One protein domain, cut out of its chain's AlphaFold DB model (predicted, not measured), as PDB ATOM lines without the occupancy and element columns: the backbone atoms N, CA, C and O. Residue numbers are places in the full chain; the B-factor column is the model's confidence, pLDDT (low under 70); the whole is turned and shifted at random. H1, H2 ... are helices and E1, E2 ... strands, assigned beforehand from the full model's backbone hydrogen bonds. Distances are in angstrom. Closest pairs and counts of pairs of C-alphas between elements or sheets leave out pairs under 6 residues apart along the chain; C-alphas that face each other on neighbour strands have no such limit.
ATOM      1  N   ALA A   4     147.063 150.488  80.234       96.25
ATOM      2  CA  ALA A   4     146.430 151.666  80.812       96.25
ATOM      3  C   ALA A   4     144.899 151.616  80.697       96.25
ATOM      4  O   ALA A   4     144.338 151.234  79.661       96.25
ATOM      5  N   ALA A   5     144.237 152.033  81.771       97.75
ATOM      6  CA  ALA A   5     142.796 152.172  81.858       97.75
ATOM      7  C   ALA A   5     142.422 153.457  82.602       97.75
ATOM      8  O   ALA A   5     143.168 153.951  83.443       97.75
ATOM      9  N   ALA A   6     141.228 153.969  82.338       98.19
ATOM     10  CA  ALA A   6     140.600 154.987  83.168       98.19
ATOM     11  C   ALA A   6     139.159 154.587  83.472       98.19
ATOM     12  O   ALA A   6     138.503 153.913  82.671       98.19
ATOM     13  N   LEU A   7     138.665 155.011  84.630       98.31
ATOM     14  CA  LEU A   7     137.277 154.840  85.033       98.31
ATOM     15  C   LEU A   7     136.479 156.091  84.694       98.31
ATOM     16  O   LEU A   7     136.954 157.210  84.831       98.31
ATOM     17  N   GLY A   8     135.240 155.911  84.277       98.56
ATOM     18  CA  GLY A   8     134.266 156.978  84.163       98.56
ATOM     19  C   GLY A   8     133.042 156.614  84.970       98.56
ATOM     20  O   GLY A   8     132.624 155.453  84.989       98.56
ATOM     21  N   VAL A   9     132.481 157.608  85.644       98.44
ATOM     22  CA  VAL A   9     131.379 157.410  86.575       98.44
ATOM     23  C   VAL A   9     130.234 158.336  86.201       98.44
ATOM     24  O   VAL A   9     130.411 159.547  86.069       98.44
ATOM     25  N   LYS A  10     129.042 157.755  86.043       97.94
ATOM     26  CA  LYS A  10     127.785 158.503  86.000       97.94
ATOM     27  C   LYS A  10     126.958 158.137  87.219       97.94
ATOM     28  O   LYS A  10     126.381 157.054  87.284       97.94
ATOM     29  N   ASP A  11     126.888 159.059  88.157       95.88
ATOM     30  CA  ASP A  11     126.148 158.907  89.397       95.88
ATOM     31  C   ASP A  11     124.700 159.401  89.294       95.88
ATOM     32  O   ASP A  11     124.313 160.136  88.372       95.88
ATOM     33  N   HIS A  12     123.926 158.935  90.264       94.69
ATOM     34  CA  HIS A  12     122.556 159.286  90.601       94.69
ATOM     35  C   HIS A  12     122.419 159.221  92.128       94.69
ATOM     36  O   HIS A  12     123.326 158.765  92.827       94.69
ATOM     37  N   CYS A  13     121.260 159.610  92.657       91.94
ATOM     38  CA  CYS A  13     120.999 159.473  94.085       91.94
ATOM     39  C   CYS A  13     121.031 157.990  94.497       91.94
ATOM     40  O   CYS A  13     120.213 157.191  94.042       91.94
ATOM     41  N   GLY A  14     122.019 157.618  95.313       94.50
ATOM     42  CA  GLY A  14     122.159 156.285  95.902       94.50
ATOM     43  C   GLY A  14     122.801 155.216  95.012       94.50
ATOM     44  O   GLY A  14     122.972 154.086  95.470       94.50
ATOM     45  N   TRP A  15     123.190 155.512  93.766       97.00
ATOM     46  CA  TRP A  15     123.833 154.540  92.867       97.00
ATOM     47  C   TRP A  15     124.612 155.209  91.726       97.00
ATOM     48  O   TRP A  15     124.382 156.368  91.399       97.00
ATOM     49  N   ALA A  16     125.501 154.464  91.068       98.00
ATOM     50  CA  ALA A  16     126.232 154.943  89.894       98.00
ATOM     51  C   ALA A  16     126.453 153.851  88.840       98.00
ATOM     52  O   ALA A  16     126.384 152.656  89.126       98.00
ATOM     53  N   VAL A  17     126.726 154.274  87.607       98.25
ATOM     54  CA  VAL A  17     127.319 153.441  86.556       98.25
ATOM     55  C   VAL A  17     128.818 153.692  86.526       98.25
ATOM     56  O   VAL A  17     129.235 154.839  86.369       98.25
ATOM     57  N   LEU A  18     129.604 152.622  86.604       98.38
ATOM     58  CA  LEU A  18     131.049 152.635  86.390       98.38
ATOM     59  C   LEU A  18     131.345 151.992  85.038       98.38
ATOM     60  O   LEU A  18     130.861 150.898  84.726       98.38
ATOM     61  N   VAL A  19     132.151 152.672  84.225       98.69
ATOM     62  CA  VAL A  19     132.703 152.105  82.994       98.69
ATOM     63  C   VAL A  19     134.203 152.336  82.963       98.69
ATOM     64  O   VAL A  19     134.649 153.480  82.981       98.69
ATOM     65  N   ALA A  20     134.975 151.258  82.866       98.50
ATOM     66  CA  ALA A  20     136.406 151.342  82.618       98.50
ATOM     67  C   ALA A  20     136.686 151.236  81.124       98.50
ATOM     68  O   ALA A  20     136.188 150.324  80.451       98.50
ATOM     69  N   VAL A  21     137.503 152.149  80.613       98.56
ATOM     70  CA  VAL A  21     137.940 152.168  79.220       98.56
ATOM     71  C   VAL A  21     139.453 152.020  79.162       98.56
ATOM     72  O   VAL A  21     140.168 152.658  79.927       98.56
ATOM     73  N   GLY A  22     139.919 151.186  78.236       97.44
ATOM     74  CA  GLY A  22     141.319 151.078  77.831       97.44
ATOM     75  C   GLY A  22     141.467 151.173  76.311       97.44
ATOM     76  O   GLY A  22     140.483 151.334  75.581       97.44
ATOM     77  N   GLY A  23     142.695 151.014  75.821       95.69
ATOM     78  CA  GLY A  23     143.021 151.171  74.398       95.69
ATOM     79  C   GLY A  23     143.275 152.630  74.016       95.69
ATOM     80  O   GLY A  23     143.594 153.444  74.873       95.69
ATOM     81  N   THR A  24     143.156 152.961  72.728       94.81
ATOM     82  CA  THR A  24     143.434 154.321  72.220       94.81
ATOM     83  C   THR A  24     142.142 155.085  71.912       94.81
ATOM     84  O   THR A  24     141.088 154.461  71.750       94.81
ATOM     85  N   PRO A  25     142.190 156.418  71.736       94.25
ATOM     86  CA  PRO A  25     141.045 157.203  71.262       94.25
ATOM     87  C   PRO A  25     140.405 156.696  69.959       94.25
ATOM     88  O   PRO A  25     139.199 156.871  69.749       94.25
ATOM     89  N   GLU A  26     141.185 156.072  69.075       95.62
ATOM     90  CA  GLU A  26     140.754 155.500  67.794       95.62
ATOM     91  C   GLU A  26     140.195 154.082  67.942       95.62
ATOM     92  O   GLU A  26     139.338 153.680  67.154       95.62
ATOM     93  N   SER A  27     140.650 153.331  68.949       95.88
ATOM     94  CA  SER A  27     140.234 151.951  69.210       95.88
ATOM     95  C   SER A  27     139.963 151.709  70.704       95.88
ATOM     96  O   SER A  27     140.664 150.914  71.341       95.88
ATOM     97  N   PRO A  28     138.951 152.386  71.286       97.50
ATOM     98  CA  PRO A  28     138.620 152.211  72.693       97.50
ATOM     99  C   PRO A  28     138.017 150.825  72.942       97.50
ATOM    100  O   PRO A  28     137.365 150.237  72.070       97.50
ATOM    101  N   ARG A  29     138.207 150.311  74.157       97.62
ATOM    102  CA  ARG A  29     137.647 149.039  74.630       97.62
ATOM    103  C   ARG A  29     137.059 149.215  76.015       97.62
ATOM    104  O   ARG A  29     137.663 149.874  76.855       97.62
ATOM    105  N   VAL A  30     135.908 148.597  76.260       98.25
ATOM    106  CA  VAL A  30     135.344 148.525  77.611       98.25
ATOM    107  C   VAL A  30     135.993 147.361  78.346       98.25
ATOM    108  O   VAL A  30     135.935 146.229  77.870       98.25
ATOM    109  N   LEU A  31     136.598 147.650  79.492       98.25
ATOM    110  CA  LEU A  31     137.254 146.661  80.349       98.25
ATOM    111  C   LEU A  31     136.343 146.227  81.501       98.25
ATOM    112  O   LEU A  31     136.356 145.071  81.907       98.25
ATOM    113  N   LEU A  32     135.514 147.150  81.988       97.75
ATOM    114  CA  LEU A  32     134.552 146.929  83.059       97.75
ATOM    115  C   LEU A  32     133.308 147.779  82.797       97.75
ATOM    116  O   LEU A  32     133.404 148.907  82.310       97.75
ATOM    117  N   ARG A  33     132.134 147.219  83.091       97.75
ATOM    118  CA  ARG A  33     130.844 147.912  83.043       97.75
ATOM    119  C   ARG A  33     129.957 147.366  84.147       97.75
ATOM    120  O   ARG A  33     129.476 146.238  84.035       97.75
ATOM    121  N   GLU A  34     129.660 148.193  85.131       96.88
ATOM    122  CA  GLU A  34     128.838 147.795  86.267       96.88
ATOM    123  C   GLU A  34     127.940 148.930  86.759       96.88
ATOM    124  O   GLU A  34     128.168 150.113  86.495       96.88
ATOM    125  N   ARG A  35     126.890 148.542  87.478       97.12
ATOM    126  CA  ARG A  35     126.080 149.448  88.283       97.12
ATOM    127  C   ARG A  35     126.412 149.160  89.739       97.12
ATOM    128  O   ARG A  35     126.222 148.029  90.176       97.12
ATOM    129  N   VAL A  36     126.836 150.181  90.471       96.62
ATOM    130  CA  VAL A  36     127.162 150.084  91.897       96.62
ATOM    131  C   VAL A  36     126.129 150.824  92.730       96.62
ATOM    132  O   VAL A  36     125.583 151.849  92.313       96.62
ATOM    133  N   THR A  37     125.858 150.299  93.916       96.38
ATOM    134  CA  THR A  37     125.091 150.999  94.944       96.38
ATOM    135  C   THR A  37     126.026 151.976  95.650       96.38
ATOM    136  O   THR A  37     127.144 151.603  95.976       96.38
ATOM    137  N   LEU A  38     125.583 153.212  95.879       95.81
ATOM    138  CA  LEU A  38     126.297 154.209  96.685       95.81
ATOM    139  C   LEU A  38     125.676 154.374  98.070       95.81
ATOM    140  O   LEU A  38     126.306 154.937  98.948       95.81
ATOM    141  N   LEU A  39     124.463 153.873  98.288       94.81
ATOM    142  CA  LEU A  39     123.839 153.836  99.603       94.81
ATOM    143  C   LEU A  39     123.253 152.446  99.842       94.81
ATOM    144  O   LEU A  39     122.195 152.108  99.319       94.81
ATOM    145  N   ALA A  40     123.994 151.607 100.568       88.12
ATOM    146  CA  ALA A  40     123.622 150.209 100.782       88.12
ATOM    147  C   ALA A  40     122.695 149.994 101.989       88.12
ATOM    148  O   ALA A  40     121.999 148.981 102.038       88.12
ATOM    149  N   ASP A  41     122.693 150.917 102.956       92.69
ATOM    150  CA  ASP A  41     121.852 150.824 104.150       92.69
ATOM    151  C   ASP A  41     120.392 151.182 103.807       92.69
ATOM    152  O   ASP A  41     120.111 152.349 103.523       92.69
ATOM    153  N   PRO A  42     119.445 150.224 103.860       90.56
ATOM    154  CA  PRO A  42     118.044 150.488 103.542       90.56
ATOM    155  C   PRO A  42     117.340 151.373 104.583       90.56
ATOM    156  O   PRO A  42     116.222 151.821 104.336       90.56
ATOM    157  N   ALA A  43     117.949 151.609 105.751       93.69
ATOM    158  CA  ALA A  43     117.430 152.534 106.755       93.69
ATOM    159  C   ALA A  43     117.745 154.004 106.430       93.69
ATOM    160  O   ALA A  43     117.222 154.899 107.099       93.69
ATOM    161  N   LEU A  44     118.597 154.263 105.435       95.88
ATOM    162  CA  LEU A  44     118.983 155.602 105.013       95.88
ATOM    163  C   LEU A  44     118.277 155.988 103.700       95.88
ATOM    164  O   LEU A  44     118.234 155.183 102.770       95.88
ATOM    165  N   PRO A  45     117.730 157.213 103.596       95.75
ATOM    166  CA  PRO A  45     117.113 157.687 102.365       95.75
ATOM    167  C   PRO A  45     118.178 158.031 101.319       95.75
ATOM    168  O   PRO A  45     119.161 158.710 101.618       95.75
ATOM    169  N   ASP A  46     117.944 157.634 100.070       92.94
ATOM    170  CA  ASP A  46     118.779 158.015  98.925       92.94
ATOM    171  C   ASP A  46     118.675 159.513  98.591       92.94
ATOM    172  O   ASP A  46     119.608 160.084  98.025       92.94
ATOM    173  N   GLN A  47     117.581 160.153  99.005       95.44
ATOM    174  CA  GLN A  47     117.302 161.587  98.906       95.44
ATOM    175  C   GLN A  47     117.245 162.237 100.305       95.44
ATOM    176  O   GLN A  47     116.160 162.548 100.818       95.44
ATOM    177  N   PRO A  48     118.400 162.411 100.985       96.50
ATOM    178  CA  PRO A  48     118.436 162.872 102.371       96.50
ATOM    179  C   PRO A  48     117.920 164.296 102.565       96.50
ATOM    180  O   PRO A  48     117.343 164.574 103.611       96.50
ATOM    181  N   HIS A  49     118.073 165.192 101.584       97.31
ATOM    182  CA  HIS A  49     117.601 166.571 101.726       97.31
ATOM    183  C   HIS A  49     116.073 166.636 101.634       97.31
ATOM    184  O   HIS A  49     115.446 167.340 102.427       97.31
ATOM    185  N   HIS A  50     115.452 165.857 100.743       97.06
ATOM    186  CA  HIS A  50     113.993 165.716 100.725       97.06
ATOM    187  C   HIS A  50     113.468 165.111 102.026       97.06
ATOM    188  O   HIS A  50     112.515 165.638 102.601       97.06
ATOM    189  N   ALA A  51     114.102 164.046 102.523       96.00
ATOM    190  CA  ALA A  51     113.717 163.423 103.788       96.00
ATOM    191  C   ALA A  51     113.893 164.370 104.992       96.00
ATOM    192  O   ALA A  51     113.103 164.329 105.934       96.00
ATOM    193  N   ALA A  52     114.898 165.248 104.947       96.75
ATOM    194  CA  ALA A  52     115.209 166.204 106.001       96.75
ATOM    195  C   ALA A  52     114.318 167.460 106.005       96.75
ATOM    196  O   ALA A  52     114.235 168.127 107.033       96.75
ATOM    197  N   ALA A  53     113.625 167.786 104.907       93.75
ATOM    198  CA  ALA A  53     112.882 169.045 104.759       93.75
ATOM    199  C   ALA A  53     111.741 169.258 105.783       93.75
ATOM    200  O   ALA A  53     111.269 170.382 105.948       93.75
ATOM    201  N   GLY A  54     111.294 168.199 106.469       89.25
ATOM    202  CA  GLY A  54     110.285 168.257 107.536       89.25
ATOM    203  C   GLY A  54     110.827 168.081 108.959       89.25
ATOM    204  O   GLY A  54     110.036 168.045 109.899       89.25
ATOM    205  N   LEU A  55     112.142 167.922 109.123       96.25
ATOM    206  CA  LEU A  55     112.787 167.732 110.421       96.25
ATOM    207  C   LEU A  55     113.196 169.078 111.033       96.25
ATOM    208  O   LEU A  55     113.305 170.091 110.339       96.25
ATOM    209  N   ASP A  56     113.456 169.090 112.341       97.19
ATOM    210  CA  ASP A  56     114.205 170.199 112.928       97.19
ATOM    211  C   ASP A  56     115.653 170.220 112.400       97.19
ATOM    212  O   ASP A  56     116.171 169.217 111.904       97.19
ATOM    213  N   LEU A  57     116.307 171.386 112.462       97.00
ATOM    214  CA  LEU A  57     117.637 171.561 111.866       97.00
ATOM    215  C   LEU A  57     118.702 170.602 112.430       97.00
ATOM    216  O   LEU A  57     119.477 170.081 111.626       97.00
ATOM    217  N   PRO A  58     118.767 170.327 113.749       98.00
ATOM    218  CA  PRO A  58     119.689 169.325 114.277       98.00
ATOM    219  C   PRO A  58     119.465 167.923 113.696       98.00
ATOM    220  O   PRO A  58     120.421 167.306 113.228       98.00
ATOM    221  N   ALA A  59     118.221 167.432 113.664       98.00
ATOM    222  CA  ALA A  59     117.907 166.107 113.134       98.00
ATOM    223  C   ALA A  59     118.112 166.027 111.612       98.00
ATOM    224  O   ALA A  59     118.585 165.012 111.101       98.00
ATOM    225  N   ALA A  60     117.803 167.104 110.885       97.88
ATOM    226  CA  ALA A  60     118.092 167.233 109.462       97.88
ATOM    227  C   ALA A  60     119.595 167.107 109.174       97.88
ATOM    228  O   ALA A  60     119.999 166.312 108.325       97.88
ATOM    229  N   ALA A  61     120.422 167.858 109.908       98.00
ATOM    230  CA  ALA A  61     121.873 167.818 109.767       98.00
ATOM    231  C   ALA A  61     122.441 166.432 110.109       98.00
ATOM    232  O   ALA A  61     123.292 165.921 109.384       98.00
ATOM    233  N   GLU A  62     121.943 165.795 111.173       98.25
ATOM    234  CA  GLU A  62     122.359 164.444 111.559       98.25
ATOM    235  C   GLU A  62     122.025 163.409 110.475       98.25
ATOM    236  O   GLU A  62     122.871 162.583 110.124       98.25
ATOM    237  N   LEU A  63     120.815 163.459 109.908       98.25
ATOM    238  CA  LEU A  63     120.406 162.560 108.831       98.25
ATOM    239  C   LEU A  63     121.305 162.718 107.600       98.25
ATOM    240  O   LEU A  63     121.811 161.719 107.086       98.25
ATOM    241  N   ILE A  64     121.527 163.956 107.152       98.06
ATOM    242  CA  ILE A  64     122.372 164.248 105.987       98.06
ATOM    243  C   ILE A  64     123.799 163.746 106.231       98.06
ATOM    244  O   ILE A  64     124.324 163.006 105.403       98.06
ATOM    245  N   ALA A  65     124.384 164.032 107.398       97.81
ATOM    246  CA  ALA A  65     125.733 163.585 107.744       97.81
ATOM    247  C   ALA A  65     125.871 162.051 107.759       97.81
ATOM    248  O   ALA A  65     126.883 161.504 107.312       97.81
ATOM    249  N   ARG A  66     124.849 161.328 108.236       98.06
ATOM    250  CA  ARG A  66     124.828 159.855 108.197       98.06
ATOM    251  C   ARG A  66     124.811 159.325 106.766       98.06
ATOM    252  O   ARG A  66     125.543 158.380 106.469       98.06
ATOM    253  N   VAL A  67     124.015 159.934 105.884       98.06
ATOM    254  CA  VAL A  67     123.973 159.554 104.464       98.06
ATOM    255  C   VAL A  67     125.281 159.894 103.760       98.06
ATOM    256  O   VAL A  67     125.810 159.040 103.057       98.06
ATOM    257  N   GLU A  68     125.865 161.068 104.001       97.19
ATOM    258  CA  GLU A  68     127.186 161.440 103.476       97.19
ATOM    259  C   GLU A  68     128.265 160.427 103.865       97.19
ATOM    260  O   GLU A  68     129.047 159.985 103.022       97.19
ATOM    261  N   HIS A  69     128.303 160.027 105.137       96.88
ATOM    262  CA  HIS A  69     129.279 159.059 105.626       96.88
ATOM    263  C   HIS A  69     129.099 157.676 104.980       96.88
ATOM    264  O   HIS A  69     130.074 157.065 104.527       96.88
ATOM    265  N   ALA A  70     127.856 157.197 104.897       97.44
ATOM    266  CA  ALA A  70     127.537 155.931 104.245       97.44
ATOM    267  C   ALA A  70     127.863 155.970 102.742       97.44
ATOM    268  O   ALA A  70     128.443 155.017 102.211       97.44
ATOM    269  N   ALA A  71     127.565 157.088 102.074       97.56
ATOM    270  CA  ALA A  71     127.849 157.296 100.661       97.56
ATOM    271  C   ALA A  71     129.348 157.296 100.367       97.56
ATOM    272  O   ALA A  71     129.789 156.579  99.473       97.56
ATOM    273  N   ARG A  72     130.152 158.023 101.154       96.38
ATOM    274  CA  ARG A  72     131.621 158.034 101.024       96.38
ATOM    275  C   ARG A  72     132.224 156.646 101.215       96.38
ATOM    276  O   ARG A  72     133.103 156.253 100.453       96.38
ATOM    277  N   THR A  73     131.741 155.905 102.211       96.31
ATOM    278  CA  THR A  73     132.217 154.542 102.492       96.31
ATOM    279  C   THR A  73     131.914 153.612 101.320       96.31
ATOM    280  O   THR A  73     132.818 152.985 100.778       96.31
ATOM    281  N   THR A  74     130.664 153.601 100.855       97.12
ATOM    282  CA  THR A  74     130.245 152.715  99.761       97.12
ATOM    283  C   THR A  74     130.891 153.108  98.425       97.12
ATOM    284  O   THR A  74     131.298 152.240  97.655       97.12
ATOM    285  N   ALA A  75     131.039 154.409  98.149       97.50
ATOM    286  CA  ALA A  75     131.737 154.915  96.968       97.50
ATOM    287  C   ALA A  75     133.204 154.468  96.937       97.50
ATOM    288  O   ALA A  75     133.699 154.047  95.891       97.50
ATOM    289  N   ARG A  76     133.886 154.522  98.087       96.31
ATOM    290  CA  ARG A  76     135.253 154.016  98.230       96.31
ATOM    291  C   ARG A  76     135.321 152.523  97.951       96.31
ATOM    292  O   ARG A  76     136.112 152.119  97.109       96.31
ATOM    293  N   ASP A  77     134.470 151.731  98.595       96.25
ATOM    294  CA  ASP A  77     134.464 150.278  98.412       96.25
ATOM    295  C   ASP A  77     134.215 149.890  96.947       96.25
ATOM    296  O   ASP A  77     134.867 148.982  96.429       96.25
ATOM    297  N   ALA A  78     133.316 150.606  96.262       96.62
ATOM    298  CA  ALA A  78     133.025 150.405  94.846       96.62
ATOM    299  C   ALA A  78     134.235 150.717  93.948       96.62
ATOM    300  O   ALA A  78     134.599 149.900  93.104       96.62
ATOM    301  N   LEU A  79     134.889 151.870  94.138       96.44
ATOM    302  CA  LEU A  79     136.069 152.238  93.347       96.44
ATOM    303  C   LEU A  79     137.270 151.328  93.645       96.44
ATOM    304  O   LEU A  79     137.955 150.908  92.712       96.44
ATOM    305  N   ASP A  80     137.490 150.963  94.910       95.31
ATOM    306  CA  ASP A  80     138.555 150.044  95.325       95.31
ATOM    307  C   ASP A  80     138.318 148.626  94.780       95.31
ATOM    308  O   ASP A  80     139.269 147.919  94.439       95.31
ATOM    309  N   ALA A  81     137.064 148.171  94.693       95.94
ATOM    310  CA  ALA A  81     136.717 146.905  94.048       95.94
ATOM    311  C   ALA A  81     136.988 146.954  92.539       95.94
ATOM    312  O   ALA A  81     137.736 146.115  92.041       95.94
ATOM    313  N   ALA A  82     136.485 147.976  91.842       96.69
ATOM    314  CA  ALA A  82     136.703 148.138  90.406       96.69
ATOM    315  C   ALA A  82     138.199 148.224  90.054       96.69
ATOM    316  O   ALA A  82     138.658 147.573  89.114       96.69
ATOM    317  N   ALA A  83     138.981 148.983  90.828       95.38
ATOM    318  CA  ALA A  83     140.424 149.098  90.634       95.38
ATOM    319  C   ALA A  83     141.150 147.762  90.861       95.38
ATOM    320  O   ALA A  83     142.030 147.404  90.076       95.38
ATOM    321  N   ARG A  84     140.770 146.994  91.892       95.88
ATOM    322  CA  ARG A  84     141.338 145.659  92.146       95.88
ATOM    323  C   ARG A  84     140.997 144.663  91.045       95.88
ATOM    324  O   ARG A  84     141.883 143.917  90.633       95.88
ATOM    325  N   ASP A  85     139.761 144.660  90.560       97.19
ATOM    326  CA  ASP A  85     139.327 143.764  89.485       97.19
ATOM    327  C   ASP A  85     140.077 144.069  88.181       97.19
ATOM    328  O   ASP A  85     140.572 143.158  87.513       97.19
ATOM    329  N   LEU A  86     140.254 145.354  87.859       97.50
ATOM    330  CA  LEU A  86     141.047 145.802  86.711       97.50
ATOM    331  C   LEU A  86     142.525 145.421  86.855       97.50
ATOM    332  O   LEU A  86     143.097 144.859  85.919       97.50
ATOM    333  N   ALA A  87     143.123 145.630  88.029       96.25
ATOM    334  CA  ALA A  87     144.501 145.226  88.302       96.25
ATOM    335  C   ALA A  87     144.684 143.704  88.184       96.25
ATOM    336  O   ALA A  87     145.645 143.238  87.567       96.25
ATOM    337  N   GLY A  88     143.736 142.917  88.702       97.31
ATOM    338  CA  GLY A  88     143.714 141.458  88.570       97.31
ATOM    339  C   GLY A  88     143.594 140.980  87.118       97.31
ATOM    340  O   GLY A  88     144.130 139.928  86.771       97.31
ATOM    341  N   ALA A  89     142.958 141.776  86.257       97.06
ATOM    342  CA  ALA A  89     142.878 141.559  84.814       97.06
ATOM    343  C   ALA A  89     144.079 142.131  84.026       97.06
ATOM    344  O   ALA A  89     144.123 142.006  82.802       97.06
ATOM    345  N   GLY A  90     145.079 142.714  84.699       97.44
ATOM    346  CA  GLY A  90     146.284 143.259  84.065       97.44
ATOM    347  C   GLY A  90     146.112 144.672  83.503       97.44
ATOM    348  O   GLY A  90     146.759 145.019  82.509       97.44
ATOM    349  N   HIS A  91     145.248 145.480  84.118       97.44
ATOM    350  CA  HIS A  91     145.013 146.875  83.760       97.44
ATOM    351  C   HIS A  91     145.387 147.823  84.900       97.44
ATOM    352  O   HIS A  91     144.965 147.628  86.037       97.44
ATOM    353  N   ASP A  92     146.125 148.882  84.574       94.81
ATOM    354  CA  ASP A  92     146.522 149.914  85.532       94.81
ATOM    355  C   ASP A  92     145.561 151.107  85.397       94.81
ATOM    356  O   ASP A  92     145.504 151.751  84.345       94.81
ATOM    357  N   VAL A  93     144.772 151.385  86.442       96.00
ATOM    358  CA  VAL A  93     143.819 152.509  86.451       96.00
ATOM    359  C   VAL A  93     144.570 153.808  86.723       96.00
ATOM    360  O   VAL A  93     145.018 154.046  87.839       96.00
ATOM    361  N   LEU A  94     144.688 154.654  85.702       94.12
ATOM    362  CA  LEU A  94     145.427 155.916  85.775       94.12
ATOM    363  C   LEU A  94     144.609 157.046  86.409       94.12
ATOM    364  O   LEU A  94     145.164 157.961  87.007       94.12
ATOM    365  N   GLY A  95     143.283 156.980  86.308       95.25
ATOM    366  CA  GLY A  95     142.413 158.006  86.864       95.25
ATOM    367  C   GLY A  95     140.933 157.682  86.745       95.25
ATOM    368  O   GLY A  95     140.529 156.673  86.156       95.25
ATOM    369  N   VAL A  96     140.123 158.575  87.307       97.88
ATOM    370  CA  VAL A  96     138.666 158.547  87.236       97.88
ATOM    371  C   VAL A  96     138.127 159.852  86.655       97.88
ATOM    372  O   VAL A  96     138.631 160.941  86.934       97.88
ATOM    373  N   ALA A  97     137.066 159.745  85.867       98.31
ATOM    374  CA  ALA A  97     136.330 160.859  85.308       98.31
ATOM    375  C   ALA A  97     134.927 160.942  85.917       98.31
ATOM    376  O   ALA A  97     134.157 159.979  85.858       98.31
ATOM    377  N   LEU A  98     134.591 162.105  86.469       97.88
ATOM    378  CA  LEU A  98     133.338 162.385  87.174       97.88
ATOM    379  C   LEU A  98     132.626 163.605  86.571       97.88
ATOM    380  O   LEU A  98     133.245 164.446  85.910       97.88
ATOM    381  N   ASP A  99     131.318 163.715  86.802       96.62
ATOM    382  CA  ASP A  99     130.552 164.911  86.441       96.62
ATOM    383  C   ASP A  99     130.916 166.086  87.372       96.62
ATOM    384  O   ASP A  99     131.214 165.926  88.560       96.62
ATOM    385  N   LEU A 100     130.904 167.302  86.830       94.50
ATOM    386  CA  LEU A 100     130.982 168.537  87.612       94.50
ATOM    387  C   LEU A 100     129.698 168.794  88.410       94.50
ATOM    388  O   LEU A 100     129.709 169.617  89.322       94.50
ATOM    389  N   GLY A 101     128.592 168.146  88.046       92.50
ATOM    390  CA  GLY A 101     127.299 168.382  88.672       92.50
ATOM    391  C   GLY A 101     126.725 169.756  88.319       92.50
ATOM    392  O   GLY A 101     127.168 170.442  87.390       92.50
ATOM    393  N   ALA A 102     125.662 170.171  89.008       91.69
ATOM    394  CA  ALA A 102     125.065 171.490  88.787       91.69
ATOM    395  C   ALA A 102     125.891 172.615  89.429       91.69
ATOM    396  O   ALA A 102     126.006 173.688  88.828       91.69
ATOM    397  N   VAL A 103     126.467 172.354  90.606       92.31
ATOM    398  CA  VAL A 103     127.243 173.326  91.386       92.31
ATOM    399  C   VAL A 103     128.607 173.559  90.746       92.31
ATOM    400  O   VAL A 103     128.901 174.682  90.341       92.31
ATOM    401  N   GLY A 104     129.393 172.499  90.527       91.62
ATOM    402  CA  GLY A 104     130.721 172.609  89.911       91.62
ATOM    403  C   GLY A 104     130.703 173.165  88.482       91.62
ATOM    404  O   GLY A 104     131.673 173.775  88.042       91.62
ATOM    405  N   ALA A 105     129.587 173.022  87.761       94.00
ATOM    406  CA  ALA A 105     129.405 173.619  86.437       94.00
ATOM    407  C   ALA A 105     128.828 175.051  86.459       94.00
ATOM    408  O   ALA A 105     128.497 175.589  85.401       94.00
ATOM    409  N   GLY A 106     128.635 175.659  87.636       93.94
ATOM    410  CA  GLY A 106     128.139 177.033  87.784       93.94
ATOM    411  C   GLY A 106     126.672 177.240  87.388       93.94
ATOM    412  O   GLY A 106     126.241 178.370  87.177       93.94
ATOM    413  N   ARG A 107     125.885 176.164  87.267       93.75
ATOM    414  CA  ARG A 107     124.444 176.232  86.953       93.75
ATOM    415  C   ARG A 107     123.572 176.416  88.187       93.75
ATOM    416  O   ARG A 107     122.389 176.724  88.056       93.75
ATOM    417  N   MET A 108     124.137 176.171  89.361       93.62
ATOM    418  CA  MET A 108     123.483 176.318  90.648       93.62
ATOM    419  C   MET A 108     124.495 176.816  91.673       93.62
ATOM    420  O   MET A 108     125.638 176.373  91.675       93.62
ATOM    421  N   ALA A 109     124.055 177.705  92.555       95.69
ATOM    422  CA  ALA A 109     124.769 178.044  93.775       95.69
ATOM    423  C   ALA A 109     123.908 177.573  94.948       95.69
ATOM    424  O   ALA A 109     122.766 178.025  95.086       95.69
ATOM    425  N   LEU A 110     124.423 176.626  95.732       94.44
ATOM    426  CA  LEU A 110     123.761 176.193  96.956       94.44
ATOM    427  C   LEU A 110     124.017 177.235  98.055       94.44
ATOM    428  O   LEU A 110     125.146 177.705  98.183       94.44
ATOM    429  N   PRO A 111     122.989 177.634  98.819       95.94
ATOM    430  CA  PRO A 111     123.181 178.431 100.024       95.94
ATOM    431  C   PRO A 111     124.015 177.679 101.070       95.94
ATOM    432  O   PRO A 111     123.849 176.471 101.220       95.94
ATOM    433  N   ASP A 112     124.809 178.407 101.856       92.75
ATOM    434  CA  ASP A 112     125.533 177.836 103.007       92.75
ATOM    435  C   ASP A 112     124.593 177.490 104.179       92.75
ATOM    436  O   ASP A 112     124.914 176.674 105.042       92.75
ATOM    437  N   ASP A 113     123.421 178.129 104.230       95.56
ATOM    438  CA  ASP A 113     122.422 177.920 105.274       95.56
ATOM    439  C   ASP A 113     121.532 176.706 104.972       95.56
ATOM    440  O   ASP A 113     120.748 176.707 104.015       95.56
ATOM    441  N   LEU A 114     121.602 175.695 105.845       95.50
ATOM    442  CA  LEU A 114     120.837 174.456 105.709       95.50
ATOM    443  C   LEU A 114     119.325 174.711 105.700       95.50
ATOM    444  O   LEU A 114     118.610 174.085 104.920       95.50
ATOM    445  N   ALA A 115     118.818 175.651 106.502       96.12
ATOM    446  CA  ALA A 115     117.386 175.957 106.515       96.12
ATOM    447  C   ALA A 115     116.907 176.454 105.140       96.12
ATOM    448  O   ALA A 115     115.864 176.033 104.634       96.12
ATOM    449  N   THR A 116     117.704 177.302 104.491       96.81
ATOM    450  CA  THR A 116     117.432 177.795 103.142       96.81
ATOM    451  C   THR A 116     117.511 176.671 102.111       96.81
ATOM    452  O   THR A 116     116.614 176.589 101.265       96.81
ATOM    453  N   VAL A 117     118.519 175.795 102.186       96.81
ATOM    454  CA  VAL A 117     118.627 174.608 101.315       96.81
ATOM    455  C   VAL A 117     117.366 173.750 101.430       96.81
ATOM    456  O   VAL A 117     116.752 173.423 100.415       96.81
ATOM    457  N   LEU A 118     116.922 173.471 102.658       97.00
ATOM    458  CA  LEU A 118     115.761 172.621 102.930       97.00
ATOM    459  C   LEU A 118     114.420 173.249 102.515       97.00
ATOM    460  O   LEU A 118     113.442 172.543 102.285       97.00
ATOM    461  N   SER A 119     114.368 174.574 102.365       95.25
ATOM    462  CA  SER A 119     113.131 175.295 102.042       95.25
ATOM    463  C   SER A 119     112.723 175.256 100.563       95.25
ATOM    464  O   SER A 119     111.582 175.591 100.238       95.25
ATOM    465  N   LYS A 120     113.629 174.897  99.636       95.38
ATOM    466  CA  LYS A 120     113.361 174.977  98.187       95.38
ATOM    467  C   LYS A 120     113.719 173.690  97.460       95.38
ATOM    468  O   LYS A 120     114.876 173.302  97.397       95.38
ATOM    469  N   HIS A 121     112.742 173.129  96.751       92.94
ATOM    470  CA  HIS A 121     112.873 171.861  96.022       92.94
ATOM    471  C   HIS A 121     114.061 171.788  95.044       92.94
ATOM    472  O   HIS A 121     114.677 170.739  94.879       92.94
ATOM    473  N   HIS A 122     114.418 172.895  94.383       94.12
ATOM    474  CA  HIS A 122     115.579 172.903  93.487       94.12
ATOM    475  C   HIS A 122     116.915 172.849  94.245       94.12
ATOM    476  O   HIS A 122     117.866 172.285  93.713       94.12
ATOM    477  N   PHE A 123     116.990 173.389  95.467       96.75
ATOM    478  CA  PHE A 123     118.168 173.245  96.323       96.75
ATOM    479  C   PHE A 123     118.266 171.840  96.908       96.75
ATOM    480  O   PHE A 123     119.371 171.316  96.952       96.75
ATOM    481  N   LEU A 124     117.141 171.197  97.243       96.12
ATOM    482  CA  LEU A 124     117.130 169.788  97.658       96.12
ATOM    483  C   LEU A 124     117.786 168.895  96.595       96.12
ATOM    484  O   LEU A 124     118.758 168.205  96.879       96.12
ATOM    485  N   HIS A 125     117.320 168.980  95.342       93.25
ATOM    486  CA  HIS A 125     117.912 168.223  94.234       93.25
ATOM    487  C   HIS A 125     119.382 168.555  93.988       93.25
ATOM    488  O   HIS A 125     120.174 167.665  93.685       93.25
ATOM    489  N   GLY A 126     119.739 169.837  94.072       93.69
ATOM    490  CA  GLY A 126     121.118 170.278  93.906       93.69
ATOM    491  C   GLY A 126     122.045 169.687  94.958       93.69
ATOM    492  O   GLY A 126     123.085 169.140  94.610       93.69
ATOM    493  N   ALA A 127     121.641 169.770  96.223       96.12
ATOM    494  CA  ALA A 127     122.421 169.303  97.358       96.12
ATOM    495  C   ALA A 127     122.525 167.773  97.403       96.12
ATOM    496  O   ALA A 127     123.568 167.239  97.759       96.12
ATOM    497  N   GLU A 128     121.490 167.049  96.976       95.50
ATOM    498  CA  GLU A 128     121.553 165.587  96.837       95.50
ATOM    499  C   GLU A 128     122.501 165.145  95.732       95.50
ATOM    500  O   GLU A 128     123.286 164.228  95.948       95.50
ATOM    501  N   GLY A 129     122.454 165.791  94.564       93.38
ATOM    502  CA  GLY A 129     123.423 165.521  93.505       93.38
ATOM    503  C   GLY A 129     124.849 165.790  93.985       93.38
ATOM    504  O   GLY A 129     125.713 164.925  93.867       93.38
ATOM    505  N   GLU A 130     125.073 166.956  94.594       95.38
ATOM    506  CA  GLU A 130     126.389 167.349  95.108       95.38
ATOM    507  C   GLU A 130     126.925 166.371  96.159       95.38
ATOM    508  O   GLU A 130     128.096 166.004  96.108       95.38
ATOM    509  N   LEU A 131     126.063 165.867  97.048       96.69
ATOM    510  CA  LEU A 131     126.425 164.870  98.057       96.69
ATOM    511  C   LEU A 131     127.064 163.622  97.435       96.69
ATOM    512  O   LEU A 131     128.129 163.189  97.878       96.69
ATOM    513  N   TYR A 132     126.437 163.035  96.412       96.56
ATOM    514  CA  TYR A 132     126.968 161.823  95.776       96.56
ATOM    515  C   TYR A 132     128.162 162.118  94.865       96.56
ATOM    516  O   TYR A 132     129.098 161.316  94.824       96.56
ATOM    517  N   HIS A 133     128.171 163.268  94.180       94.69
ATOM    518  CA  HIS A 133     129.327 163.718  93.404       94.69
ATOM    519  C   HIS A 133     130.574 163.835  94.289       94.69
ATOM    520  O   HIS A 133     131.607 163.242  93.975       94.69
ATOM    521  N   GLU A 134     130.479 164.553  95.408       95.00
ATOM    522  CA  GLU A 134     131.615 164.770  96.306       95.00
ATOM    523  C   GLU A 134     132.016 163.484  97.038       95.00
ATOM    524  O   GLU A 134     133.208 163.226  97.198       95.00
ATOM    525  N   ALA A 135     131.066 162.599  97.366       97.12
ATOM    526  CA  ALA A 135     131.391 161.277  97.903       97.12
ATOM    527  C   ALA A 135     132.282 160.452  96.953       97.12
ATOM    528  O   ALA A 135     133.241 159.820  97.401       97.12
ATOM    529  N   LEU A 136     132.005 160.481  95.645       97.38
ATOM    530  CA  LEU A 136     132.813 159.803  94.627       97.38
ATOM    531  C   LEU A 136     134.159 160.492  94.375       97.38
ATOM    532  O   LEU A 136     135.169 159.807  94.203       97.38
ATOM    533  N   VAL A 137     134.192 161.828  94.360       96.44
ATOM    534  CA  VAL A 137     135.438 162.602  94.222       96.44
ATOM    535  C   VAL A 137     136.385 162.298  95.381       96.44
ATOM    536  O   VAL A 137     137.564 162.016  95.157       96.44
ATOM    537  N   ASP A 138     135.880 162.318  96.612       95.94
ATOM    538  CA  ASP A 138     136.665 162.010  97.805       95.94
ATOM    539  C   ASP A 138     137.136 160.558  97.814       95.94
ATOM    540  O   ASP A 138     138.302 160.289  98.105       95.94
ATOM    541  N   ALA A 139     136.255 159.618  97.463       95.56
ATOM    542  CA  ALA A 139     136.604 158.208  97.344       95.56
ATOM    543  C   ALA A 139     137.765 157.996  96.361       95.56
ATOM    544  O   ALA A 139     138.750 157.341  96.699       95.56
ATOM    545  N   ALA A 140     137.702 158.618  95.183       95.06
ATOM    546  CA  ALA A 140     138.747 158.517  94.175       95.06
ATOM    547  C   ALA A 140     140.084 159.122  94.619       95.06
ATOM    548  O   ALA A 140     141.135 158.505  94.438       95.06
ATOM    549  N   ARG A 141     140.053 160.306  95.245       94.00
ATOM    550  CA  ARG A 141     141.256 160.952  95.794       94.00
ATOM    551  C   ARG A 141     141.907 160.103  96.879       94.00
ATOM    552  O   ARG A 141     143.125 159.956  96.889       94.00
ATOM    553  N   ASN A 142     141.106 159.516  97.766       91.62
ATOM    554  CA  ASN A 142     141.595 158.641  98.832       91.62
ATOM    555  C   ASN A 142     142.173 157.323  98.298       91.62
ATOM    556  O   ASN A 142     143.072 156.763  98.923       91.62
ATOM    557  N   ALA A 143     141.699 156.858  97.140       88.88
ATOM    558  CA  ALA A 143     142.284 155.738  96.405       88.88
ATOM    559  C   ALA A 143     143.570 156.118  95.638       88.88
ATOM    560  O   ALA A 143     144.189 155.261  95.012       88.88
ATOM    561  N   GLY A 144     143.994 157.389  95.678       89.75
ATOM    562  CA  GLY A 144     145.184 157.880  94.979       89.75
ATOM    563  C   GLY A 144     145.009 158.013  93.465       89.75
ATOM    564  O   GLY A 144     146.004 158.119  92.752       89.75
ATOM    565  N   LEU A 145     143.769 158.000  92.968       90.88
ATOM    566  CA  LEU A 145     143.467 158.129  91.545       90.88
ATOM    567  C   LEU A 145     143.452 159.599  91.126       90.88
ATOM    568  O   LEU A 145     142.928 160.461  91.840       90.88
ATOM    569  N   GLU A 146     143.964 159.889  89.929       94.56
ATOM    570  CA  GLU A 146     143.804 161.214  89.334       94.56
ATOM    571  C   GLU A 146     142.322 161.473  89.035       94.56
ATOM    572  O   GLU A 146     141.658 160.676  88.370       94.56
ATOM    573  N   VAL A 147     141.787 162.592  89.532       96.69
ATOM    574  CA  VAL A 147     140.380 162.956  89.337       96.69
ATOM    575  C   VAL A 147     140.251 163.993  88.229       96.69
ATOM    576  O   VAL A 147     140.584 165.165  88.410       96.69
ATOM    577  N   SER A 148     139.678 163.574  87.106       97.38
ATOM    578  CA  SER A 148     139.196 164.453  86.044       97.38
ATOM    579  C   SER A 148     137.714 164.765  86.248       97.38
ATOM    580  O   SER A 148     136.909 163.871  86.509       97.38
ATOM    581  N   ARG A 149     137.319 166.032  86.099       96.88
ATOM    582  CA  ARG A 149     135.906 166.436  86.136       96.88
ATOM    583  C   ARG A 149     135.508 167.111  84.833       96.88
ATOM    584  O   ARG A 149     136.236 167.965  84.326       96.88
ATOM    585  N   TYR A 150     134.342 166.752  84.311       97.00
ATOM    586  CA  TYR A 150     133.787 167.326  83.085       97.00
ATOM    587  C   TYR A 150     132.339 167.743  83.300       97.00
ATOM    588  O   TYR A 150     131.616 167.120  84.066       97.00
ATOM    589  N   ASP A 151     131.880 168.760  82.576       96.44
ATOM    590  CA  ASP A 151     130.448 169.030  82.500       96.44
ATOM    591  C   ASP A 151     129.793 168.005  81.573       96.44
ATOM    592  O   ASP A 151     129.977 168.066  80.350       96.44
ATOM    593  N   PHE A 152     129.000 167.082  82.122       95.94
ATOM    594  CA  PHE A 152     128.408 166.017  81.311       95.94
ATOM    595  C   PHE A 152     127.416 166.540  80.263       95.94
ATOM    596  O   PHE A 152     127.187 165.890  79.240       95.94
ATOM    597  N   LYS A 153     126.882 167.758  80.439       95.31
ATOM    598  CA  LYS A 153     126.060 168.416  79.410       95.31
ATOM    599  C   LYS A 153     126.870 168.829  78.179       95.31
ATOM    600  O   LYS A 153     126.319 168.823  77.082       95.31
ATOM    601  N   ALA A 154     128.156 169.133  78.349       96.62
ATOM    602  CA  ALA A 154     129.078 169.529  77.283       96.62
ATOM    603  C   ALA A 154     130.051 168.402  76.876       96.62
ATOM    604  O   ALA A 154     130.906 168.597  76.012       96.62
ATOM    605  N   LEU A 155     129.931 167.207  77.467       97.31
ATOM    606  CA  LEU A 155     130.912 166.124  77.333       97.31
ATOM    607  C   LEU A 155     131.199 165.731  75.885       97.31
ATOM    608  O   LEU A 155     132.352 165.528  75.514       97.31
ATOM    609  N   ARG A 156     130.165 165.663  75.041       97.19
ATOM    610  CA  ARG A 156     130.324 165.335  73.615       97.19
ATOM    611  C   ARG A 156     131.114 166.401  72.854       97.19
ATOM    612  O   ARG A 156     131.925 166.048  71.999       97.19
ATOM    613  N   GLU A 157     130.926 167.682  73.167       97.50
ATOM    614  CA  GLU A 157     131.720 168.770  72.579       97.50
ATOM    615  C   GLU A 157     133.162 168.746  73.092       97.50
ATOM    616  O   GLU A 157     134.099 168.891  72.306       97.50
ATOM    617  N   ILE A 158     133.356 168.502  74.391       97.81
ATOM    618  CA  ILE A 158     134.685 168.340  74.997       97.81
ATOM    619  C   ILE A 158     135.434 167.188  74.314       97.81
ATOM    620  O   ILE A 158     136.549 167.386  73.832       97.81
ATOM    621  N   ALA A 159     134.797 166.022  74.182       97.75
ATOM    622  CA  ALA A 159     135.359 164.865  73.496       97.75
ATOM    623  C   ALA A 159     135.639 165.137  72.018       97.75
ATOM    624  O   ALA A 159     136.688 164.747  71.521       97.75
ATOM    625  N   THR A 160     134.758 165.856  71.324       97.19
ATOM    626  CA  THR A 160     134.983 166.238  69.922       97.19
ATOM    627  C   THR A 160     136.247 167.080  69.766       97.19
ATOM    628  O   THR A 160     137.039 166.828  68.860       97.19
ATOM    629  N   ARG A 161     136.472 168.050  70.659       97.12
ATOM    630  CA  ARG A 161     137.675 168.896  70.633       97.12
ATOM    631  C   ARG A 161     138.944 168.129  70.997       97.12
ATOM    632  O   ARG A 161     139.984 168.380  70.402       97.12
ATOM    633  N   ALA A 162     138.867 167.220  71.967       96.62
ATOM    634  CA  ALA A 162     140.039 166.529  72.501       96.62
ATOM    635  C   ALA A 162     140.429 165.254  71.732       96.62
ATOM    636  O   ALA A 162     141.611 164.932  71.674       96.62
ATOM    637  N   LEU A 163     139.448 164.535  71.174       96.88
ATOM    638  CA  LEU A 163     139.578 163.185  70.598       96.88
ATOM    639  C   LEU A 163     139.089 163.108  69.133       96.88
ATOM    640  O   LEU A 163     139.078 162.037  68.515       96.88
ATOM    641  N   GLY A 164     138.624 164.233  68.583       96.81
ATOM    642  CA  GLY A 164     138.048 164.335  67.247       96.81
ATOM    643  C   GLY A 164     136.555 163.967  67.165       96.81
ATOM    644  O   GLY A 164     135.997 163.315  68.053       96.81
ATOM    645  N   PRO A 165     135.878 164.334  66.059       95.06
ATOM    646  CA  PRO A 165     134.417 164.248  65.915       95.06
ATOM    647  C   PRO A 165     133.847 162.824  65.961       95.06
ATOM    648  O   PRO A 165     132.671 162.631  66.258       95.06
ATOM    649  N   GLY A 166     134.668 161.805  65.690       96.12
ATOM    650  CA  GLY A 166     134.242 160.404  65.723       96.12
ATOM    651  C   GLY A 166     134.207 159.773  67.118       96.12
ATOM    652  O   GLY A 166     133.697 158.662  67.250       96.12
ATOM    653  N   ALA A 167     134.733 160.433  68.157       96.81
ATOM    654  CA  ALA A 167     134.941 159.815  69.470       96.81
ATOM    655  C   ALA A 167     133.638 159.333  70.124       96.81
ATOM    656  O   ALA A 167     133.535 158.174  70.524       96.81
ATOM    657  N   ALA A 168     132.608 160.184  70.149       96.88
ATOM    658  CA  ALA A 168     131.306 159.809  70.694       96.88
ATOM    659  C   ALA A 168     130.665 158.653  69.904       96.88
ATOM    660  O   ALA A 168     130.101 157.742  70.502       96.88
ATOM    661  N   GLY A 169     130.810 158.648  68.573       97.56
ATOM    662  CA  GLY A 169     130.323 157.563  67.717       97.56
ATOM    663  C   GLY A 169     131.028 156.230  67.981       97.56
ATOM    664  O   GLY A 169     130.376 155.188  68.024       97.56
ATOM    665  N   ARG A 170     132.346 156.254  68.228       97.94
ATOM    666  CA  ARG A 170     133.113 155.061  68.622       97.94
ATOM    667  C   ARG A 170     132.624 154.503  69.958       97.94
ATOM    668  O   ARG A 170     132.351 153.310  70.032       97.94
ATOM    669  N   VAL A 171     132.421 155.358  70.965       98.19
ATOM    670  CA  VAL A 171     131.858 154.960  72.271       98.19
ATOM    671  C   VAL A 171     130.427 154.427  72.138       98.19
ATOM    672  O   VAL A 171     130.081 153.404  72.728       98.19
ATOM    673  N   ASP A 172     129.592 155.066  71.317       97.50
ATOM    674  CA  ASP A 172     128.238 154.593  71.019       97.50
ATOM    675  C   ASP A 172     128.265 153.180  70.394       97.50
ATOM    676  O   ASP A 172     127.443 152.330  70.753       97.50
ATOM    677  N   GLY A 173     129.247 152.908  69.526       97.25
ATOM    678  CA  GLY A 173     129.480 151.617  68.874       97.25
ATOM    679  C   GLY A 173     129.993 150.497  69.788       97.25
ATOM    680  O   GLY A 173     129.834 149.323  69.445       97.25
ATOM    681  N   LEU A 174     130.523 150.812  70.979       97.38
ATOM    682  CA  LEU A 174     131.015 149.808  71.940       97.38
ATOM    683  C   LEU A 174     129.921 148.854  72.428       97.38
ATOM    684  O   LEU A 174     130.234 147.759  72.889       97.38
ATOM    685  N   ARG A 175     128.638 149.193  72.234       97.31
ATOM    686  CA  ARG A 175     127.514 148.269  72.443       97.31
ATOM    687  C   ARG A 175     127.723 146.917  71.757       97.31
ATOM    688  O   ARG A 175     127.299 145.903  72.302       97.31
ATOM    689  N   ALA A 176     128.354 146.886  70.582       95.31
ATOM    690  CA  ALA A 176     128.635 145.637  69.875       95.31
ATOM    691  C   ALA A 176     129.592 144.712  70.653       95.31
ATOM    692  O   ALA A 176     129.531 143.501  70.479       95.31
ATOM    693  N   GLN A 177     130.441 145.273  71.523       92.19
ATOM    694  CA  GLN A 177     131.381 144.529  72.366       92.19
ATOM    695  C   GLN A 177     130.736 144.076  73.685       92.19
ATOM    696  O   GLN A 177     130.954 142.949  74.114       92.19
ATOM    697  N   VAL A 178     129.936 144.937  74.327       95.69
ATOM    698  CA  VAL A 178     129.436 144.709  75.704       95.69
ATOM    699  C   VAL A 178     127.954 144.334  75.809       95.69
ATOM    700  O   VAL A 178     127.443 144.069  76.901       95.69
ATOM    701  N   GLY A 179     127.223 144.343  74.695       96.31
ATOM    702  CA  GLY A 179     125.786 144.080  74.665       96.31
ATOM    703  C   GLY A 179     124.948 145.126  75.410       96.31
ATOM    704  O   GLY A 179     125.408 146.213  75.766       96.31
ATOM    705  N   ALA A 180     123.673 144.806  75.641       92.44
ATOM    706  CA  ALA A 180     122.793 145.617  76.481       92.44
ATOM    707  C   ALA A 180     123.022 145.310  77.978       92.44
ATOM    708  O   ALA A 180     123.341 144.168  78.302       92.44
ATOM    709  N   PRO A 181     122.820 146.283  78.887       94.56
ATOM    710  CA  PRO A 181     122.453 147.679  78.633       94.56
ATOM    711  C   PRO A 181     123.638 148.548  78.156       94.56
ATOM    712  O   PRO A 181     124.770 148.396  78.597       94.56
ATOM    713  N   TRP A 182     123.363 149.503  77.261       97.88
ATOM    714  CA  TRP A 182     124.317 150.546  76.835       97.88
ATOM    715  C   TRP A 182     123.577 151.881  76.722       97.88
ATOM    716  O   TRP A 182     123.315 152.395  75.631       97.88
ATOM    717  N   SER A 183     123.082 152.339  77.874       97.62
ATOM    718  CA  SER A 183     122.290 153.566  78.014       97.62
ATOM    719  C   SER A 183     123.157 154.819  77.881       97.62
ATOM    720  O   SER A 183     124.378 154.736  77.755       97.62
ATOM    721  N   ARG A 184     122.516 155.991  77.933       97.25
ATOM    722  CA  ARG A 184     123.211 157.280  77.989       97.25
ATOM    723  C   ARG A 184     124.230 157.334  79.130       97.25
ATOM    724  O   ARG A 184     125.363 157.698  78.866       97.25
ATOM    725  N   ASP A 185     123.867 156.876  80.325       98.00
ATOM    726  CA  ASP A 185     124.768 156.875  81.486       98.00
ATOM    727  C   ASP A 185     126.055 156.088  81.227       98.00
ATOM    728  O   ASP A 185     127.143 156.573  81.517       98.00
ATOM    729  N   HIS A 186     125.945 154.913  80.596       98.56
ATOM    730  CA  HIS A 186     127.111 154.111  80.223       98.56
ATOM    731  C   HIS A 186     127.989 154.827  79.193       98.56
ATOM    732  O   HIS A 186     129.210 154.783  79.282       98.56
ATOM    733  N   LYS A 187     127.370 155.478  78.206       98.50
ATOM    734  CA  LYS A 187     128.081 156.185  77.135       98.50
ATOM    735  C   LYS A 187     128.776 157.438  77.650       98.50
ATOM    736  O   LYS A 187     129.908 157.687  77.258       98.50
ATOM    737  N   ASP A 188     128.115 158.201  78.514       98.50
ATOM    738  CA  ASP A 188     128.679 159.407  79.113       98.50
ATOM    739  C   ASP A 188     129.832 159.018  80.059       98.50
ATOM    740  O   ASP A 188     130.931 159.551  79.922       98.50
ATOM    741  N   ALA A 189     129.657 157.992  80.903       98.62
ATOM    742  CA  ALA A 189     130.744 157.426  81.708       98.62
ATOM    743  C   ALA A 189     131.924 156.951  80.836       98.62
ATOM    744  O   ALA A 189     133.059 157.369  81.044       98.62
ATOM    745  N   ALA A 190     131.674 156.150  79.797       98.69
ATOM    746  CA  ALA A 190     132.720 155.655  78.901       98.69
ATOM    747  C   ALA A 190     133.457 156.781  78.151       98.69
ATOM    748  O   ALA A 190     134.671 156.718  77.960       98.69
ATOM    749  N   LEU A 191     132.740 157.818  77.712       98.69
ATOM    750  CA  LEU A 191     133.334 158.949  77.003       98.69
ATOM    751  C   LEU A 191     134.197 159.807  77.937       98.69
ATOM    752  O   LEU A 191     135.266 160.260  77.529       98.69
ATOM    753  N   ALA A 192     133.760 159.987  79.184       98.62
ATOM    754  CA  ALA A 192     134.532 160.654  80.225       98.62
ATOM    755  C   ALA A 192     135.798 159.854  80.588       98.62
ATOM    756  O   ALA A 192     136.881 160.430  80.664       98.62
ATOM    757  N   ALA A 193     135.691 158.527  80.712       98.56
ATOM    758  CA  ALA A 193     136.835 157.638  80.919       98.56
ATOM    759  C   ALA A 193     137.863 157.764  79.784       98.56
ATOM    760  O   ALA A 193     139.051 157.935  80.032       98.56
ATOM    761  N   LEU A 194     137.409 157.744  78.525       98.50
ATOM    762  CA  LEU A 194     138.295 157.874  77.365       98.50
ATOM    763  C   LEU A 194     139.014 159.231  77.324       98.50
ATOM    764  O   LEU A 194     140.177 159.302  76.929       98.50
ATOM    765  N   LEU A 195     138.335 160.304  77.738       98.31
ATOM    766  CA  LEU A 195     138.935 161.630  77.892       98.31
ATOM    767  C   LEU A 195     140.042 161.641  78.953       98.31
ATOM    768  O   LEU A 195     141.114 162.185  78.683       98.31
ATOM    769  N   ALA A 196     139.790 161.032  80.116       97.56
ATOM    770  CA  ALA A 196     140.764 160.942  81.202       97.56
ATOM    771  C   ALA A 196     141.972 160.078  80.817       97.56
ATOM    772  O   ALA A 196     143.105 160.507  81.006       97.56
ATOM    773  N   LEU A 197     141.747 158.923  80.182       96.88
ATOM    774  CA  LEU A 197     142.822 158.057  79.686       96.88
ATOM    775  C   LEU A 197     143.739 158.806  78.709       96.88
ATOM    776  O   LEU A 197     144.953 158.820  78.863       96.88
ATOM    777  N   ASN A 198     143.149 159.516  77.749       95.25
ATOM    778  CA  ASN A 198     143.896 160.313  76.782       95.25
ATOM    779  C   ASN A 198     144.597 161.538  77.408       95.25
ATOM    780  O   ASN A 198     145.535 162.077  76.823       95.25
ATOM    781  N   ALA A 199     144.123 162.046  78.547       91.06
ATOM    782  CA  ALA A 199     144.834 163.086  79.284       91.06
ATOM    783  C   ALA A 199     146.078 162.513  79.978       91.06
ATOM    784  O   ALA A 199     147.144 163.104  79.827       91.06
ATOM    785  N   ALA A 200     145.943 161.351  80.622       86.88
ATOM    786  CA  ALA A 200     147.023 160.653  81.321       86.88
ATOM    787  C   ALA A 200     148.118 160.114  80.380       86.88
ATOM    788  O   ALA A 200     149.285 160.090  80.746       86.88
ATOM    789  N   ASP A 201     147.778 159.739  79.143       78.81
ATOM    790  CA  ASP A 201     148.771 159.343  78.128       78.81
ATOM    791  C   ASP A 201     149.652 160.517  77.644       78.81
ATOM    792  O   ASP A 201     150.634 160.308  76.928       78.81
ATOM    793  N   ARG A 202     149.284 161.765  77.967       72.50
ATOM    794  CA  ARG A 202     149.991 162.981  77.527       72.50
ATOM    795  C   ARG A 202     150.757 163.693  78.645       72.50
ATOM    796  O   ARG A 202     151.419 164.687  78.333       72.50
TER     797      ARG A 202
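This is residues 4 to 202 of the 203 residues of an uncharacterized protein of Nonomuraea turkmeniaca (UniProt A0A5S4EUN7). A strongly twisted five-stranded sheet curls round one helix, H9, on one face, while two long helices, H2 and H5, cover the other face and run on past the sheet to an end where short H1 and H4 pack on them. H6 and H7 pack on H9. The printed part has 199 residues, with five named strands and nine named helices in the order E1 E2 E3 H1 H2 E4 H3 H4 H5 E5 H6 H7 H8 H9. The sheet, order E3 E2 E1 E4 E5, is mixed; the class is mixed, helices and strands. The whole is compact, with a radius of gyration of the C-alphas of 17.3 A, yet elongated, spanning 54 by 34 by 31 A.

E1, residues 4 to 12, E2, residues 15 to 23, and E3, residues 28 to 37, form a meander of two hairpins, each strand the antiparallel neighbour of the one before; N 8 and O 19 are 2.8 A apart and N 18 and O 34 2.9 A, within hydrogen-bond range. E4, residues 91 to 99, is parallel to E1, with N 7 and O 95 at 2.9 A, and E5, residues 146 to 150, is parallel to E4, with N 148 and O 96 at 2.8 A. The helices make three layers with the sheet: H2, residues 57 to 88, and H5, residues 121 to 142, are on one face, H9, residues 184 to 200, on the opposite face. H2 and H5 touch at a steep tilt of 41 degrees, the same way, closest at the C-alphas of Arg 76 and Ala 139, 4.5 A. The closest C-alphas of H9 and E1 are those of Gly 8 and Ala 193, 4.2 A. H5 is the hub, touching H2, H1, residues 48 to 52, H3, residues 101 to 104, and, only at the corner, H4, residues 114 to 119. H6, residues 155 to 163, and H7, residues 167 to 173, touch H9; H8, residues 175 to 178, touches no helix and only grazes the sheet. Every O i to N i+4 pair is within hydrogen-bond range in H1, H2, H4, H5, H6, H7 and H9; H3 and H8 are too short for one.

E1 begins at C-alpha 4 (146.430, 151.666, 80.812) and is 26.9 A long. E3 bends by 52 degrees at residue 31, E4 by 58 degrees at residue 94. H2 is 46.1 A long, H5 31.7 A, and H9 24.3 A, ending at C-alpha 200 (147.023, 160.653, 81.321).

The C-alphas of Glu 26 and Asp 56, the two farthest apart, are 54.4 A from each other. The printed part has no cut and no long link. Its mean pLDDT is 95.9, and no printed residue is under 70.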